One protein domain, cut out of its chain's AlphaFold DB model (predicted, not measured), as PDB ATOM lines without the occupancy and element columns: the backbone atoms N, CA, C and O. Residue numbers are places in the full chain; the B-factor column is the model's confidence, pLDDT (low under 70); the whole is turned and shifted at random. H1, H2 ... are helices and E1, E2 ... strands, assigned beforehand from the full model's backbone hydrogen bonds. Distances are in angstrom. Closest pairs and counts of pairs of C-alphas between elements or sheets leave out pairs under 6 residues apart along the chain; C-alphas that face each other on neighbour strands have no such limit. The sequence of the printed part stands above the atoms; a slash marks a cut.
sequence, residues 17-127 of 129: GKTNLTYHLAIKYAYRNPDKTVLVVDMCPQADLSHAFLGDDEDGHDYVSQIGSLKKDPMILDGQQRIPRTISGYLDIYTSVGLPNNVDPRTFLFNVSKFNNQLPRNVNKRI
ATOM      1  N   GLY A  17     133.143 127.806 179.757       86.50
ATOM      2  CA  GLY A  17     133.611 126.442 179.469       86.50
ATOM      3  C   GLY A  17     134.607 126.346 178.304       86.50
ATOM      4  O   GLY A  17     135.527 125.538 178.357       86.50
ATOM      5  N   LYS A  18     134.475 127.209 177.284       90.56
ATOM      6  CA  LYS A  18     135.430 127.291 176.161       90.56
ATOM      7  C   LYS A  18     136.803 127.744 176.640       90.56
ATOM      8  O   LYS A  18     137.792 127.079 176.374       90.56
ATOM      9  N   THR A  19     136.836 128.861 177.361       90.88
ATOM     10  CA  THR A  19     138.049 129.456 177.919       90.88
ATOM     11  C   THR A  19     138.771 128.456 178.803       90.88
ATOM     12  O   THR A  19     139.958 128.200 178.615       90.88
ATOM     13  N   ASN A  20     138.026 127.832 179.715       91.69
ATOM     14  CA  ASN A  20     138.562 126.863 180.655       91.69
ATOM     15  C   ASN A  20     139.135 125.625 179.933       91.69
ATOM     16  O   ASN A  20     140.260 125.203 180.207       91.69
ATOM     17  N   LEU A  21     138.412 125.091 178.943       93.25
ATOM     18  CA  LEU A  21     138.895 123.985 178.115       93.25
ATOM     19  C   LEU A  21     140.160 124.366 177.331       93.25
ATOM     20  O   LEU A  21     141.137 123.622 177.357       93.25
ATOM     21  N   THR A  22     140.165 125.524 176.665       93.81
ATOM     22  CA  THR A  22     141.313 126.014 175.889       93.81
ATOM     23  C   THR A  22     142.546 126.202 176.770       93.81
ATOM     24  O   THR A  22     143.633 125.765 176.393       93.81
ATOM     25  N   TYR A  23     142.381 126.793 177.957       92.81
ATOM     26  CA  TYR A  23     143.447 126.972 178.942       92.81
ATOM     27  C   TYR A  23     144.098 125.632 179.319       92.81
ATOM     28  O   TYR A  23     145.304 125.445 179.138       92.81
ATOM     29  N   HIS A  24     143.289 124.661 179.754       93.88
ATOM     30  CA  HIS A  24     143.788 123.349 180.166       93.88
ATOM     31  C   HIS A  24     144.409 122.558 179.010       93.88
ATOM     32  O   HIS A  24     145.434 121.901 179.203       93.88
ATOM     33  N   LEU A  25     143.824 122.616 177.807       94.81
ATOM     34  CA  LEU A  25     144.376 121.951 176.625       94.81
ATOM     35  C   LEU A  25     145.748 122.515 176.257       94.81
ATOM     36  O   LEU A  25     146.685 121.739 176.065       94.81
ATOM     37  N   ALA A  26     145.882 123.841 176.203       93.81
ATOM     38  CA  ALA A  26     147.138 124.501 175.864       93.81
ATOM     39  C   ALA A  26     148.246 124.164 176.871       93.81
ATOM     40  O   ALA A  26     149.341 123.771 176.469       93.81
ATOM     41  N   ILE A  27     147.949 124.234 178.172       92.75
ATOM     42  CA  ILE A  27     148.914 123.907 179.231       92.75
ATOM     43  C   ILE A  27     149.308 122.433 179.186       92.75
ATOM     44  O   ILE A  27     150.495 122.102 179.204       92.75
ATOM     45  N   LYS A  28     148.332 121.524 179.079       94.88
ATOM     46  CA  LYS A  28     148.604 120.081 179.030       94.88
ATOM     47  C   LYS A  28     149.407 119.697 177.790       94.88
ATOM     48  O   LYS A  28     150.281 118.836 177.880       94.88
ATOM     49  N   TYR A  29     149.126 120.322 176.648       94.81
ATOM     50  CA  TYR A  29     149.903 120.123 175.428       94.81
ATOM     51  C   TYR A  29     151.335 120.646 175.589       94.81
ATOM     52  O   TYR A  29     152.272 119.923 175.260       94.81
ATOM     53  N   ALA A  30     151.514 121.843 176.155       93.25
ATOM     54  CA  ALA A  30     152.828 122.437 176.394       93.25
ATOM     55  C   ALA A  30     153.707 121.580 177.321       93.25
ATOM     56  O   ALA A  30     154.867 121.338 176.996       93.25
ATOM     57  N   TYR A  31     153.147 121.041 178.413       92.50
ATOM     58  CA  TYR A  31     153.869 120.122 179.306       92.50
ATOM     59  C   TYR A  31     154.281 118.814 178.626       92.50
ATOM     60  O   TYR A  31     155.346 118.277 178.915       92.50
ATOM     61  N   ARG A  32     153.434 118.275 177.742       95.56
ATOM     62  CA  ARG A  32     153.717 117.020 177.026       95.56
ATOM     63  C   ARG A  32     154.698 117.186 175.866       95.56
ATOM     64  O   ARG A  32     155.218 116.183 175.395       95.56
ATOM     65  N   ASN A  33     154.928 118.416 175.412       94.19
ATOM     66  CA  ASN A  33     155.770 118.731 174.259       94.19
ATOM     67  C   ASN A  33     156.708 119.912 174.593       94.19
ATOM     68  O   ASN A  33     156.527 121.005 174.050       94.19
ATOM     69  N   PRO A  34     157.662 119.745 175.529       90.69
ATOM     70  CA  PRO A  34     158.493 120.841 176.044       90.69
ATOM     71  C   PRO A  34     159.404 121.487 174.985       90.69
ATOM     72  O   PRO A  34     159.832 122.628 175.146       90.69
ATOM     73  N   ASP A  35     159.689 120.767 173.906       91.44
ATOM     74  CA  ASP A  35     160.459 121.193 172.738       91.44
ATOM     75  C   ASP A  35     159.638 122.028 171.739       91.44
ATOM     76  O   ASP A  35     160.202 122.709 170.882       91.44
ATOM     77  N   LYS A  36     158.306 122.025 171.864       90.75
ATOM     78  CA  LYS A  36     157.402 122.744 170.964       90.75
ATOM     79  C   LYS A  36     156.990 124.086 171.535       90.75
ATOM     80  O   LYS A  36     156.652 124.200 172.709       90.75
ATOM     81  N   THR A  37     156.931 125.100 170.675       89.81
ATOM     82  CA  THR A  37     156.342 126.396 171.032       89.81
ATOM     83  C   THR A  37     154.827 126.344 170.879       89.81
ATOM     84  O   THR A  37     154.323 126.061 169.795       89.81
ATOM     85  N   VAL A  38     154.101 126.671 171.947       91.38
ATOM     86  CA  VAL A  38     152.639 126.791 171.934       91.38
ATOM     87  C   VAL A  38     152.275 128.267 171.868       91.38
ATOM     88  O   VAL A  38     152.694 129.030 172.735       91.38
ATOM     89  N   LEU A  39     151.509 128.662 170.847       91.06
ATOM     90  CA  LEU A  39     150.947 130.006 170.720       91.06
ATOM     91  C   LEU A  39     149.453 129.977 171.043       91.06
ATOM     92  O   LEU A  39     148.684 129.320 170.346       91.06
ATOM     93  N   VAL A  40     149.045 130.719 172.068       91.69
ATOM     94  CA  VAL A  40     147.625 130.922 172.396       91.69
ATOM     95  C   VAL A  40     147.186 132.300 171.909       91.69
ATOM     96  O   VAL A  40     147.840 133.297 172.221       91.69
ATOM     97  N   VAL A  41     146.083 132.358 171.161       90.62
ATOM     98  CA  VAL A  41     145.483 133.602 170.657       90.62
ATOM     99  C   VAL A  41     144.095 133.759 171.267       90.62
ATOM    100  O   VAL A  41     143.229 132.910 171.061       90.62
ATOM    101  N   ASP A  42     143.895 134.834 172.027       90.56
ATOM    102  CA  ASP A  42     142.599 135.177 172.609       90.56
ATOM    103  C   ASP A  42     141.869 136.192 171.724       90.56
ATOM    104  O   ASP A  42     142.259 137.353 171.645       90.56
ATOM    105  N   MET A  43     140.820 135.727 171.045       88.62
ATOM    106  CA  MET A  43     139.959 136.546 170.184       88.62
ATOM    107  C   MET A  43     138.664 136.980 170.892       88.62
ATOM    108  O   MET A  43     137.783 137.555 170.253       88.62
ATOM    109  N   CYS A  44     138.485 136.644 172.175       85.62
ATOM    110  CA  CYS A  44     137.285 137.016 172.912       85.62
ATOM    111  C   CYS A  44     137.365 138.496 173.304       85.62
ATOM    112  O   CYS A  44     138.352 138.859 173.935       85.62
ATOM    113  N   PRO A  45     136.331 139.326 173.058       82.12
ATOM    114  CA  PRO A  45     136.299 140.716 173.516       82.12
ATOM    115  C   PRO A  45     136.214 140.927 175.027       82.12
ATOM    116  O   PRO A  45     136.038 142.066 175.430       82.12
ATOM    117  N   GLN A  46     136.244 139.865 175.840       82.88
ATOM    118  CA  GLN A  46     136.174 139.930 177.308       82.88
ATOM    119  C   GLN A  46     137.471 139.508 178.015       82.88
ATOM    120  O   GLN A  46     137.549 139.570 179.232       82.88
ATOM    121  N   ALA A  47     138.494 139.072 177.275       87.12
ATOM    122  CA  ALA A  47     139.825 138.749 177.796       87.12
ATOM    123  C   ALA A  47     139.825 137.530 178.710       87.12
ATOM    124  O   ALA A  47     140.822 137.297 179.382       87.12
ATOM    125  N   ASP A  48     138.760 136.729 178.751       87.88
ATOM    126  CA  ASP A  48     138.656 135.635 179.720       87.88
ATOM    127  C   ASP A  48     139.877 134.699 179.675       87.88
ATOM    128  O   ASP A  48     140.414 134.299 180.708       87.88
ATOM    129  N   LEU A  49     140.357 134.357 178.470       89.69
ATOM    130  CA  LEU A  49     141.563 133.537 178.314       89.69
ATOM    131  C   LEU A  49     142.818 134.358 178.626       89.69
ATOM    132  O   LEU A  49     143.819 133.843 179.130       89.69
ATOM    133  N   SER A  50     142.777 135.653 178.332       88.94
ATOM    134  CA  SER A  50     143.824 136.589 178.692       88.94
ATOM    135  C   SER A  50     144.082 136.618 180.207       88.94
ATOM    136  O   SER A  50     145.211 136.340 180.621       88.94
ATOM    137  N   HIS A  51     143.032 136.803 181.002       87.12
ATOM    138  CA  HIS A  51     143.043 136.759 182.464       87.12
ATOM    139  C   HIS A  51     143.446 135.381 183.002       87.12
ATOM    140  O   HIS A  51     144.402 135.282 183.766       87.12
ATOM    141  N   ALA A  52     142.848 134.291 182.502       87.75
ATOM    142  CA  ALA A  52     143.127 132.937 183.001       87.75
ATOM    143  C   ALA A  52     144.623 132.547 182.999       87.75
ATOM    144  O   ALA A  52     145.093 131.837 183.885       87.75
ATOM    145  N   PHE A  53     145.395 132.999 182.007       87.25
ATOM    146  CA  PHE A  53     146.843 132.743 181.964       87.25
ATOM    147  C   PHE A  53     147.692 133.760 182.730       87.25
ATOM    148  O   PHE A  53     148.813 133.422 183.103       87.25
ATOM    149  N   LEU A  54     147.227 134.999 182.887       83.50
ATOM    150  CA  LEU A  54     147.979 136.022 183.617       83.50
ATOM    151  C   LEU A  54     147.805 135.899 185.129       83.50
ATOM    152  O   LEU A  54     148.689 136.332 185.853       83.50
ATOM    153  N   GLY A  55     146.742 135.228 185.568       78.06
ATOM    154  CA  GLY A  55     146.336 135.195 186.964       78.06
ATOM    155  C   GLY A  55     145.137 136.108 187.185       78.06
ATOM    156  O   GLY A  55     144.897 137.042 186.419       78.06
ATOM    157  N   ASP A  56     144.374 135.783 188.223       68.06
ATOM    158  CA  ASP A  56     143.211 136.548 188.685       68.06
ATOM    159  C   ASP A  56     143.585 137.471 189.864       68.06
ATOM    160  O   ASP A  56     142.733 137.915 190.627       68.06
ATOM    161  N   ASP A  57     144.886 137.701 190.075       71.88
ATOM    162  CA  ASP A  57     145.355 138.691 191.037       71.88
ATOM    163  C   ASP A  57     145.207 140.110 190.471       71.88
ATOM    164  O   ASP A  57     145.033 140.319 189.264       71.88
ATOM    165  N   GLU A  58     145.251 141.102 191.366       69.06
ATOM    166  CA  GLU A  58     145.121 142.514 190.992       69.06
ATOM    167  C   GLU A  58     146.159 142.897 189.924       69.06
ATOM    168  O   GLU A  58     145.819 143.581 188.961       69.06
ATOM    169  N   ASP A  59     147.380 142.362 190.019       72.81
ATOM    170  CA  ASP A  59     148.474 142.612 189.078       72.81
ATOM    171  C   ASP A  59     148.177 142.099 187.655       72.81
ATOM    172  O   ASP A  59     148.452 142.793 186.666       72.81
ATOM    173  N   GLY A  60     147.617 140.893 187.521       71.50
ATOM    174  CA  GLY A  60     147.258 140.277 186.245       71.50
ATOM    175  C   GLY A  60     146.054 140.944 185.581       71.50
ATOM    176  O   GLY A  60     146.082 141.213 184.371       71.50
ATOM    177  N   HIS A  61     145.023 141.267 186.365       73.31
ATOM    178  CA  HIS A  61     143.851 142.005 185.889       73.31
ATOM    179  C   HIS A  61     144.218 143.408 185.404       73.31
ATOM    180  O   HIS A  61     143.842 143.811 184.292       73.31
ATOM    181  N   ASP A  62     145.023 144.115 186.194       82.94
ATOM    182  CA  ASP A  62     145.531 145.429 185.836       82.94
ATOM    183  C   ASP A  62     146.409 145.369 184.591       82.94
ATOM    184  O   ASP A  62     146.312 146.250 183.737       82.94
ATOM    185  N   TYR A  63     147.220 144.321 184.417       83.62
ATOM    186  CA  TYR A  63     148.081 144.193 183.243       83.62
ATOM    187  C   TYR A  63     147.296 144.187 181.926       83.62
ATOM    188  O   TYR A  63     147.622 144.950 181.012       83.62
ATOM    189  N   VAL A  64     146.251 143.355 181.826       84.00
ATOM    190  CA  VAL A  64     145.420 143.253 180.610       84.00
ATOM    191  C   VAL A  64     144.763 144.594 180.298       84.00
ATOM    192  O   VAL A  64     144.864 145.093 179.174       84.00
ATOM    193  N   SER A  65     144.140 145.206 181.307       84.25
ATOM    194  CA  SER A  65     143.463 146.499 181.176       84.25
ATOM    195  C   SER A  65     144.435 147.623 180.789       84.25
ATOM    196  O   SER A  65     144.151 148.460 179.923       84.25
ATOM    197  N   GLN A  66     145.631 147.636 181.382       86.62
ATOM    198  CA  GLN A  66     146.645 148.655 181.121       86.62
ATOM    199  C   GLN A  66     147.294 148.515 179.739       86.62
ATOM    200  O   GLN A  66     147.621 149.543 179.144       86.62
ATOM    201  N   ILE A  67     147.460 147.301 179.200       86.00
ATOM    202  CA  ILE A  67     147.900 147.128 177.806       86.00
ATOM    203  C   ILE A  67     146.841 147.671 176.843       86.00
ATOM    204  O   ILE A  67     147.174 148.472 175.967       86.00
ATOM    205  N   GLY A  68     145.577 147.258 177.003       84.00
ATOM    206  CA  GLY A  68     144.497 147.667 176.097       84.00
ATOM    207  C   GLY A  68     144.275 149.184 176.095       84.00
ATOM    208  O   GLY A  68     144.067 149.792 175.051       84.00
ATOM    209  N   SER A  69     144.423 149.826 177.257       85.81
ATOM    210  CA  SER A  69     144.330 151.287 177.413       85.81
ATOM    211  C   SER A  69     145.629 152.048 177.107       85.81
ATOM    212  O   SER A  69     145.738 153.230 177.439       85.81
ATOM    213  N   LEU A  70     146.627 151.392 176.498       86.88
ATOM    214  CA  LEU A  70     147.952 151.933 176.160       86.88
ATOM    215  C   LEU A  70     148.814 152.373 177.352       86.88
ATOM    216  O   LEU A  70     149.946 152.809 177.139       86.88
ATOM    217  N   LYS A  71     148.333 152.277 178.594       86.56
ATOM    218  CA  LYS A  71     149.066 152.694 179.801       86.56
ATOM    219  C   LYS A  71     150.344 151.894 180.008       86.56
ATOM    220  O   LYS A  71     151.331 152.451 180.483       86.56
ATOM    221  N   LYS A  72     150.336 150.617 179.628       85.44
ATOM    222  CA  LYS A  72     151.476 149.718 179.765       85.44
ATOM    223  C   LYS A  72     151.928 149.233 178.406       85.44
ATOM    224  O   LYS A  72     151.119 148.851 177.569       85.44
ATOM    225  N   ASP A  73     153.244 149.218 178.222       84.62
ATOM    226  CA  ASP A  73     153.864 148.455 177.151       84.62
ATOM    227  C   ASP A  73     153.343 148.769 175.719       84.62
ATOM    228  O   ASP A  73     153.186 147.831 174.939       84.62
ATOM    229  N   PRO A  74     153.093 150.031 175.306       89.69
ATOM    230  CA  PRO A  74     152.638 150.314 173.944       89.69
ATOM    231  C   PRO A  74     153.748 150.069 172.914       89.69
ATOM    232  O   PRO A  74     154.925 150.331 173.170       89.69
ATOM    233  N   MET A  75     153.372 149.625 171.716       87.00
ATOM    234  CA  MET A  75     154.258 149.685 170.555       87.00
ATOM    235  C   MET A  75     154.229 151.101 169.972       87.00
ATOM    236  O   MET A  75     153.161 151.706 169.888       87.00
ATOM    237  N   ILE A  76     155.386 151.617 169.555       88.00
ATOM    238  CA  ILE A  76     155.486 152.888 168.830       88.00
ATOM    239  C   ILE A  76     155.663 152.589 167.343       88.00
ATOM    240  O   ILE A  76     156.675 152.011 166.949       88.00
ATOM    241  N   LEU A  77     154.680 152.977 166.535       85.31
ATOM    242  CA  LEU A  77     154.711 152.900 165.080       85.31
ATOM    243  C   LEU A  77     155.108 154.265 164.504       85.31
ATOM    244  O   LEU A  77     154.603 155.304 164.939       85.31
ATOM    245  N   ASP A  78     156.062 154.251 163.573       83.50
ATOM    246  CA  ASP A  78     156.568 155.426 162.846       83.50
ATOM    247  C   ASP A  78     156.967 156.611 163.746       83.50
ATOM    248  O   ASP A  78     156.837 157.782 163.400       83.50
ATOM    249  N   GLY A  79     157.458 156.298 164.949       81.00
ATOM    250  CA  GLY A  79     157.967 157.275 165.912       81.00
ATOM    251  C   GLY A  79     156.904 158.129 166.610       81.00
ATOM    252  O   GLY A  79     157.275 158.959 167.437       81.00
ATOM    253  N   GLN A  80     155.611 157.940 166.322       81.50
ATOM    254  CA  GLN A  80     154.551 158.793 166.873       81.50
ATOM    255  C   GLN A  80     153.311 158.032 167.342       81.50
ATOM    256  O   GLN A  80     152.750 158.363 168.389       81.50
ATOM    257  N   GLN A  81     152.871 157.010 166.609       87.81
ATOM    258  CA  GLN A  81     151.605 156.352 166.904       87.81
ATOM    259  C   GLN A  81     151.783 155.264 167.964       87.81
ATOM    260  O   GLN A  81     152.621 154.376 167.831       87.81
ATOM    261  N   ARG A  82     150.971 155.312 169.024       90.88
ATOM    262  CA  ARG A  82     150.941 154.280 170.069       90.88
ATOM    263  C   ARG A  82     149.897 153.231 169.720       90.88
ATOM    264  O   ARG A  82     148.732 153.571 169.548       90.88
ATOM    265  N   ILE A  83     150.317 151.974 169.668       89.81
ATOM    266  CA  ILE A  83     149.460 150.827 169.358       89.81
ATOM    267  C   ILE A  83     149.478 149.862 170.547       89.81
ATOM    268  O   ILE A  83     150.566 149.565 171.064       89.81
ATOM    269  N   PRO A  84     148.316 149.366 171.013       90.00
ATOM    270  CA  PRO A  84     148.299 148.367 172.070       90.00
ATOM    271  C   PRO A  84     148.924 147.073 171.539       90.00
ATOM    272  O   PRO A  84     148.692 146.673 170.398       90.00
ATOM    273  N   ARG A  85     149.769 146.417 172.344       87.81
ATOM    274  CA  ARG A  85     150.394 145.134 171.972       87.81
ATOM    275  C   ARG A  85     149.405 143.984 172.138       87.81
ATOM    276  O   ARG A  85     149.593 143.087 172.956       87.81
ATOM    277  N   THR A  86     148.350 144.054 171.345       88.50
ATOM    278  CA  THR A  86     147.177 143.197 171.410       88.50
ATOM    279  C   THR A  86     146.785 142.698 170.018       88.50
ATOM    280  O   THR A  86     147.345 143.136 169.008       88.50
ATOM    281  N   ILE A  87     145.863 141.738 169.928       88.38
ATOM    282  CA  ILE A  87     145.338 141.266 168.647       88.38
ATOM    283  C   ILE A  87     144.529 142.341 167.920       88.38
ATOM    284  O   ILE A  87     144.703 142.439 166.710       88.38
ATOM    285  N   SER A  88     143.725 143.176 168.594       88.25
ATOM    286  CA  SER A  88     143.065 144.318 167.935       88.25
ATOM    287  C   SER A  88     144.103 145.324 167.493       88.25
ATOM    288  O   SER A  88     144.077 145.688 166.334       88.25
ATOM    289  N   GLY A  89     145.097 145.678 168.317       89.50
ATOM    290  CA  GLY A  89     146.157 146.593 167.878       89.50
ATOM    291  C   GLY A  89     146.905 146.094 166.633       89.50
ATOM    292  O   GLY A  89     147.199 146.865 165.721       89.50
ATOM    293  N   TYR A  90     147.166 144.787 166.549       89.25
ATOM    294  CA  TYR A  90     147.722 144.161 165.347       89.25
ATOM    295  C   TYR A  90     146.765 144.228 164.147       89.25
ATOM    296  O   TYR A  90     147.197 144.541 163.034       89.25
ATOM    297  N   LEU A  91     145.486 143.904 164.354       89.88
ATOM    298  CA  LEU A  91     144.474 143.926 163.300       89.88
ATOM    299  C   LEU A  91     144.214 145.348 162.808       89.88
ATOM    300  O   LEU A  91     144.165 145.530 161.604       89.88
ATOM    301  N   ASP A  92     144.153 146.336 163.695       88.88
ATOM    302  CA  ASP A  92     143.931 147.746 163.383       88.88
ATOM    303  C   ASP A  92     145.011 148.272 162.436       88.88
ATOM    304  O   ASP A  92     144.692 148.913 161.433       88.88
ATOM    305  N   ILE A  93     146.287 147.948 162.689       88.19
ATOM    306  CA  ILE A  93     147.377 148.256 161.747       88.19
ATOM    307  C   ILE A  93     147.123 147.551 160.416       88.19
ATOM    308  O   ILE A  93     147.116 148.191 159.364       88.19
ATOM    309  N   TYR A  94     146.907 146.233 160.467       88.94
ATOM    310  CA  TYR A  94     146.779 145.412 159.270       88.94
ATOM    311  C   TYR A  94     145.619 145.861 158.373       88.94
ATOM    312  O   TYR A  94     145.775 145.923 157.156       88.94
ATOM    313  N   THR A  95     144.472 146.208 158.954       88.56
ATOM    314  CA  THR A  95     143.289 146.662 158.219       88.56
ATOM    315  C   THR A  95     143.419 148.096 157.726       88.56
ATOM    316  O   THR A  95     142.822 148.427 156.706       88.56
ATOM    317  N   SER A  96     144.177 148.947 158.424       85.56
ATOM    318  CA  SER A  96     144.313 150.361 158.054       85.56
ATOM    319  C   SER A  96     145.316 150.581 156.926       85.56
ATOM    320  O   SER A  96     145.050 151.356 156.011       85.56
ATOM    321  N   VAL A  97     146.481 149.929 156.994       80.62
ATOM    322  CA  VAL A  97     147.614 150.214 156.092       80.62
ATOM    323  C   VAL A  97     148.326 148.952 155.583       80.62
ATOM    324  O   VAL A  97     149.345 149.051 154.901       80.62
ATOM    325  N   GLY A  98     147.801 147.758 155.880       84.31
ATOM    326  CA  GLY A  98     148.555 146.506 155.758       84.31
ATOM    327  C   GLY A  98     149.581 146.371 156.885       84.31
ATOM    328  O   GLY A  98     149.735 147.274 157.696       84.31
ATOM    329  N   LEU A  99     150.289 145.242 156.976       79.50
ATOM    330  CA  LEU A  99     151.440 145.140 157.885       79.50
ATOM    331  C   LEU A  99     152.641 145.837 157.248       79.50
ATOM    332  O   LEU A  99     153.147 145.334 156.241       79.50
ATOM    333  N   PRO A 100     153.117 146.959 157.811       82.06
ATOM    334  CA  PRO A 100     154.286 147.639 157.281       82.06
ATOM    335  C   PRO A 100     155.531 146.746 157.384       82.06
ATOM    336  O   PRO A 100     155.687 145.995 158.347       82.06
ATOM    337  N   ASN A 101     156.461 146.862 156.434       82.19
ATOM    338  CA  ASN A 101     157.689 146.048 156.415       82.19
ATOM    339  C   ASN A 101     158.581 146.245 157.657       82.19
ATOM    340  O   ASN A 101     159.395 145.380 157.975       82.19
ATOM    341  N   ASN A 102     158.454 147.383 158.346       82.06
ATOM    342  CA  ASN A 102     159.169 147.695 159.584       82.06
ATOM    343  C   ASN A 102     158.478 147.145 160.847       82.06
ATOM    344  O   ASN A 102     159.043 147.259 161.935       82.06
ATOM    345  N   VAL A 103     157.291 146.542 160.733       83.56
ATOM    346  CA  VAL A 103     156.569 145.942 161.860       83.56
ATOM    347  C   VAL A 103     156.801 144.439 161.873       83.56
ATOM    348  O   VAL A 103     156.283 143.699 161.043       83.56
ATOM    349  N   ASP A 104     157.547 143.966 162.869       85.94
ATOM    350  CA  ASP A 104     157.677 142.537 163.141       85.94
ATOM    351  C   ASP A 104     156.435 142.035 163.907       85.94
ATOM    352  O   ASP A 104     156.251 142.422 165.060       85.94
ATOM    353  N   PRO A 105     155.603 141.125 163.355       82.56
ATOM    354  CA  PRO A 105     154.409 140.611 164.038       82.56
ATOM    355  C   PRO A 105     154.686 139.953 165.395       82.56
ATOM    356  O   PRO A 105     153.763 139.792 166.205       82.56
ATOM    357  N   ARG A 106     155.942 139.550 165.637       83.62
ATOM    358  CA  ARG A 106     156.396 138.941 166.890       83.62
ATOM    359  C   ARG A 106     156.467 139.939 168.044       83.62
ATOM    360  O   ARG A 106     156.467 139.507 169.190       83.62
ATOM    361  N   THR A 107     156.472 141.248 167.783       83.56
ATOM    362  CA  THR A 107     156.435 142.286 168.833       83.56
ATOM    363  C   THR A 107     155.118 142.294 169.608       83.56
ATOM    364  O   THR A 107     155.083 142.752 170.746       83.56
ATOM    365  N   PHE A 108     154.058 141.732 169.019       85.06
ATOM    366  CA  PHE A 108     152.755 141.499 169.647       85.06
ATOM    367  C   PHE A 108     152.703 140.192 170.452       85.06
ATOM    368  O   PHE A 108     151.665 139.860 171.024       85.06
ATOM    369  N   LEU A 109     153.782 139.400 170.461       84.06
ATOM    370  CA  LEU A 109     153.865 138.207 171.295       84.06
ATOM    371  C   LEU A 109     154.239 138.596 172.719       84.06
ATOM    372  O   LEU A 109     155.160 139.367 172.981       84.06
ATOM    373  N   PHE A 110     153.547 137.967 173.646       81.19
ATOM    374  CA  PHE A 110     153.697 138.119 175.068       81.19
ATOM    375  C   PHE A 110     154.032 136.767 175.695       81.19
ATOM    376  O   PHE A 110     153.320 135.778 175.520       81.19
ATOM    377  N   ASN A 111     155.127 136.698 176.446       80.75
ATOM    378  CA  ASN A 111     155.504 135.467 177.127       80.75
ATOM    379  C   ASN A 111     154.858 135.425 178.518       80.75
ATOM    380  O   ASN A 111     155.296 136.115 179.436       80.75
ATOM    381  N   VAL A 112     153.833 134.586 178.662       80.44
ATOM    382  CA  VAL A 112     153.050 134.441 179.901       80.44
ATOM    383  C   VAL A 112     153.854 133.870 181.061       80.44
ATOM    384  O   VAL A 112     153.596 134.236 182.203       80.44
ATOM    385  N   SER A 113     154.880 133.060 180.791       77.69
ATOM    386  CA  SER A 113     155.735 132.512 181.852       77.69
ATOM    387  C   SER A 113     156.591 133.571 182.562       77.69
ATOM    388  O   SER A 113     157.093 133.318 183.653       77.69
ATOM    389  N   LYS A 114     156.730 134.779 181.983       76.31
ATOM    390  CA  LYS A 114     157.354 135.931 182.662       76.31
ATOM    391  C   LYS A 114     156.494 136.501 183.794       76.31
ATOM    392  O   LYS A 114     157.042 137.168 184.661       76.31
ATOM    393  N   PHE A 115     155.183 136.267 183.757       74.69
ATOM    394  CA  PHE A 115     154.218 136.781 184.733       74.69
ATOM    395  C   PHE A 115     153.765 135.683 185.683       74.69
ATOM    396  O   PHE A 115     153.738 135.879 186.888       74.69
ATOM    397  N   ASN A 116     153.503 134.494 185.144       77.06
ATOM    398  CA  ASN A 116     153.130 133.333 185.928       77.06
ATOM    399  C   ASN A 116     154.192 132.234 185.770       77.06
ATOM    400  O   ASN A 116     154.188 131.468 184.803       77.06
ATOM    401  N   ASN A 117     155.109 132.159 186.738       79.94
ATOM    402  CA  ASN A 117     156.214 131.193 186.745       79.94
ATOM    403  C   ASN A 117     155.767 129.735 186.975       79.94
ATOM    404  O   ASN A 117     156.586 128.825 186.837       79.94
ATOM    405  N   GLN A 118     154.490 129.510 187.299       82.06
ATOM    406  CA  GLN A 118     153.897 128.180 187.431       82.06
ATOM    407  C   GLN A 118     153.533 127.586 186.061       82.06
ATOM    408  O   GLN A 118     153.311 126.381 185.951       82.06
ATOM    409  N   LEU A 119     153.496 128.408 185.005       84.19
ATOM    410  CA  LEU A 119     153.191 127.968 183.647       84.19
ATOM    411  C   LEU A 119     154.418 127.396 182.913       84.19
ATOM    412  O   LEU A 119     155.552 127.826 183.149       84.19
ATOM    413  N   PRO A 120     154.214 126.477 181.950       81.06
ATOM    414  CA  PRO A 120     155.291 126.000 181.086       81.06
ATOM    415  C   PRO A 120     155.961 127.148 180.313       81.06
ATOM    416  O   PRO A 120     155.294 127.984 179.700       81.06
ATOM    417  N   ARG A 121     157.299 127.154 180.276       82.06
ATOM    418  CA  ARG A 121     158.103 128.210 179.620       82.06
ATOM    419  C   ARG A 121     157.923 128.279 178.099       82.06
ATOM    420  O   ARG A 121     158.222 129.304 177.492       82.06
ATOM    421  N   ASN A 122     157.457 127.192 177.486       79.69
ATOM    422  CA  ASN A 122     157.221 127.068 176.047       79.69
ATOM    423  C   ASN A 122     155.828 127.555 175.604       79.69
ATOM    424  O   ASN A 122     155.479 127.420 174.427       79.69
ATOM    425  N   VAL A 123     155.043 128.145 176.511       75.94
ATOM    426  CA  VAL A 123     153.802 128.847 176.167       75.94
ATOM    427  C   VAL A 123     154.110 130.321 175.905       75.94
ATOM    428  O   VAL A 123     154.391 131.097 176.819       75.94
ATOM    429  N   ASN A 124     154.012 130.718 174.640       65.19
ATOM    430  CA  ASN A 124     153.933 132.116 174.233       65.19
ATOM    431  C   ASN A 124     152.466 132.459 173.939       65.19
ATOM    432  O   ASN A 124     151.672 131.616 173.527       65.19
ATOM    433  N   LYS A 125     152.071 133.705 174.150       56.16
ATOM    434  CA  LYS A 125     150.681 134.137 174.019       56.16
ATOM    435  C   LYS A 125     150.584 135.420 173.210       56.16
ATOM    436  O   LYS A 125     151.499 136.229 173.225       56.16
ATOM    437  N   ARG A 126     149.466 135.631 172.528       57.16
ATOM    438  CA  ARG A 126     149.001 136.961 172.113       57.16
ATOM    439  C   ARG A 126     147.900 137.379 173.082       57.16
ATOM    440  O   ARG A 126     146.925 136.646 173.246       57.16
ATOM    441  N   ILE A 127     148.114 138.483 173.794       52.06
ATOM    442  CA  ILE A 127     147.135 139.038 174.737       52.06
ATOM    443  C   ILE A 127     146.089 139.809 173.937       52.06
ATOM    444  O   ILE A 127     146.498 140.643 173.146       52.06
TER     445      ILE A 127
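What this domain is: This is residues 17 to 127 of the 129 residues of the protein "Hypothetical protein" of Rotaria socialis (UniProt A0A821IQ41). Two small lobes follow each other along the longest axis: in one, helix H1 packs on a pair of parallel strands, E1 and E4, H2 packs on H1 and H3 on H2; the other holds the short hairpin E2 and E3 with H4 and H5. Few C-alpha pairs join the lobes. You have 111 printed residues, in the order H1 E1 H2 H3 E2 E3 H4 H5 E4, class mixed. The whole is compact, with a radius of gyration of the C-alphas of 14.4 A and spans of 41 by 31 by 24 A.

How they stand to each other: Look first at E1, residues 38 to 41, and E4, residues 123 to 126: they are parallel at 23 degrees, with N 124 and O 38 2.9 A apart. Residues 110 to 111 pair antiparallel with 124 to 125 of E4. H1, residues 17 to 32, comes closest to E1 at the C-alphas of Ala 30 and Val 38, 6.2 A. With residues 19 to 23 alone, H1 touches H2, residues 48 to 54; the closest C-alphas, Thr 19 and Leu 49, are 5.4 A apart. H3, residues 58 to 68, touches H2 at C-alphas 54 and 60, 5.1 A, a steep tilt of 60 degrees, opposite ways. Farther on, E2, residues 75 to 77, and E3, residues 81 to 83, form an antiparallel hairpin, N 77 to O 81 at 2.8 A. H4, residues 87 to 97, only just touches H5, residues 105 to 108, with 3 pairs within 8 A; the closest C-alphas, Tyr 90 and Phe 108, are 7.1 A apart. In H1, H2, H3 and H4 every O i to N i+4 pair is within hydrogen-bond range; H5 is too short for one.

Where its parts are: Find C-alpha 17 at (133.611, 126.442, 179.469); H1 runs 22.3 A from there. H3 measures 15.8 A and H4 15.6 A. E4 ends at C-alpha 126, (149.001, 136.961, 172.113).

The domain as a whole: C-alphas 32 and 80 are farthest apart, 43.0 A. The printed part has no cut; H5 to E4 is a long link of 14 residues. In this model, pLDDT is under 70 at residues 56, 58 and 124 to 127.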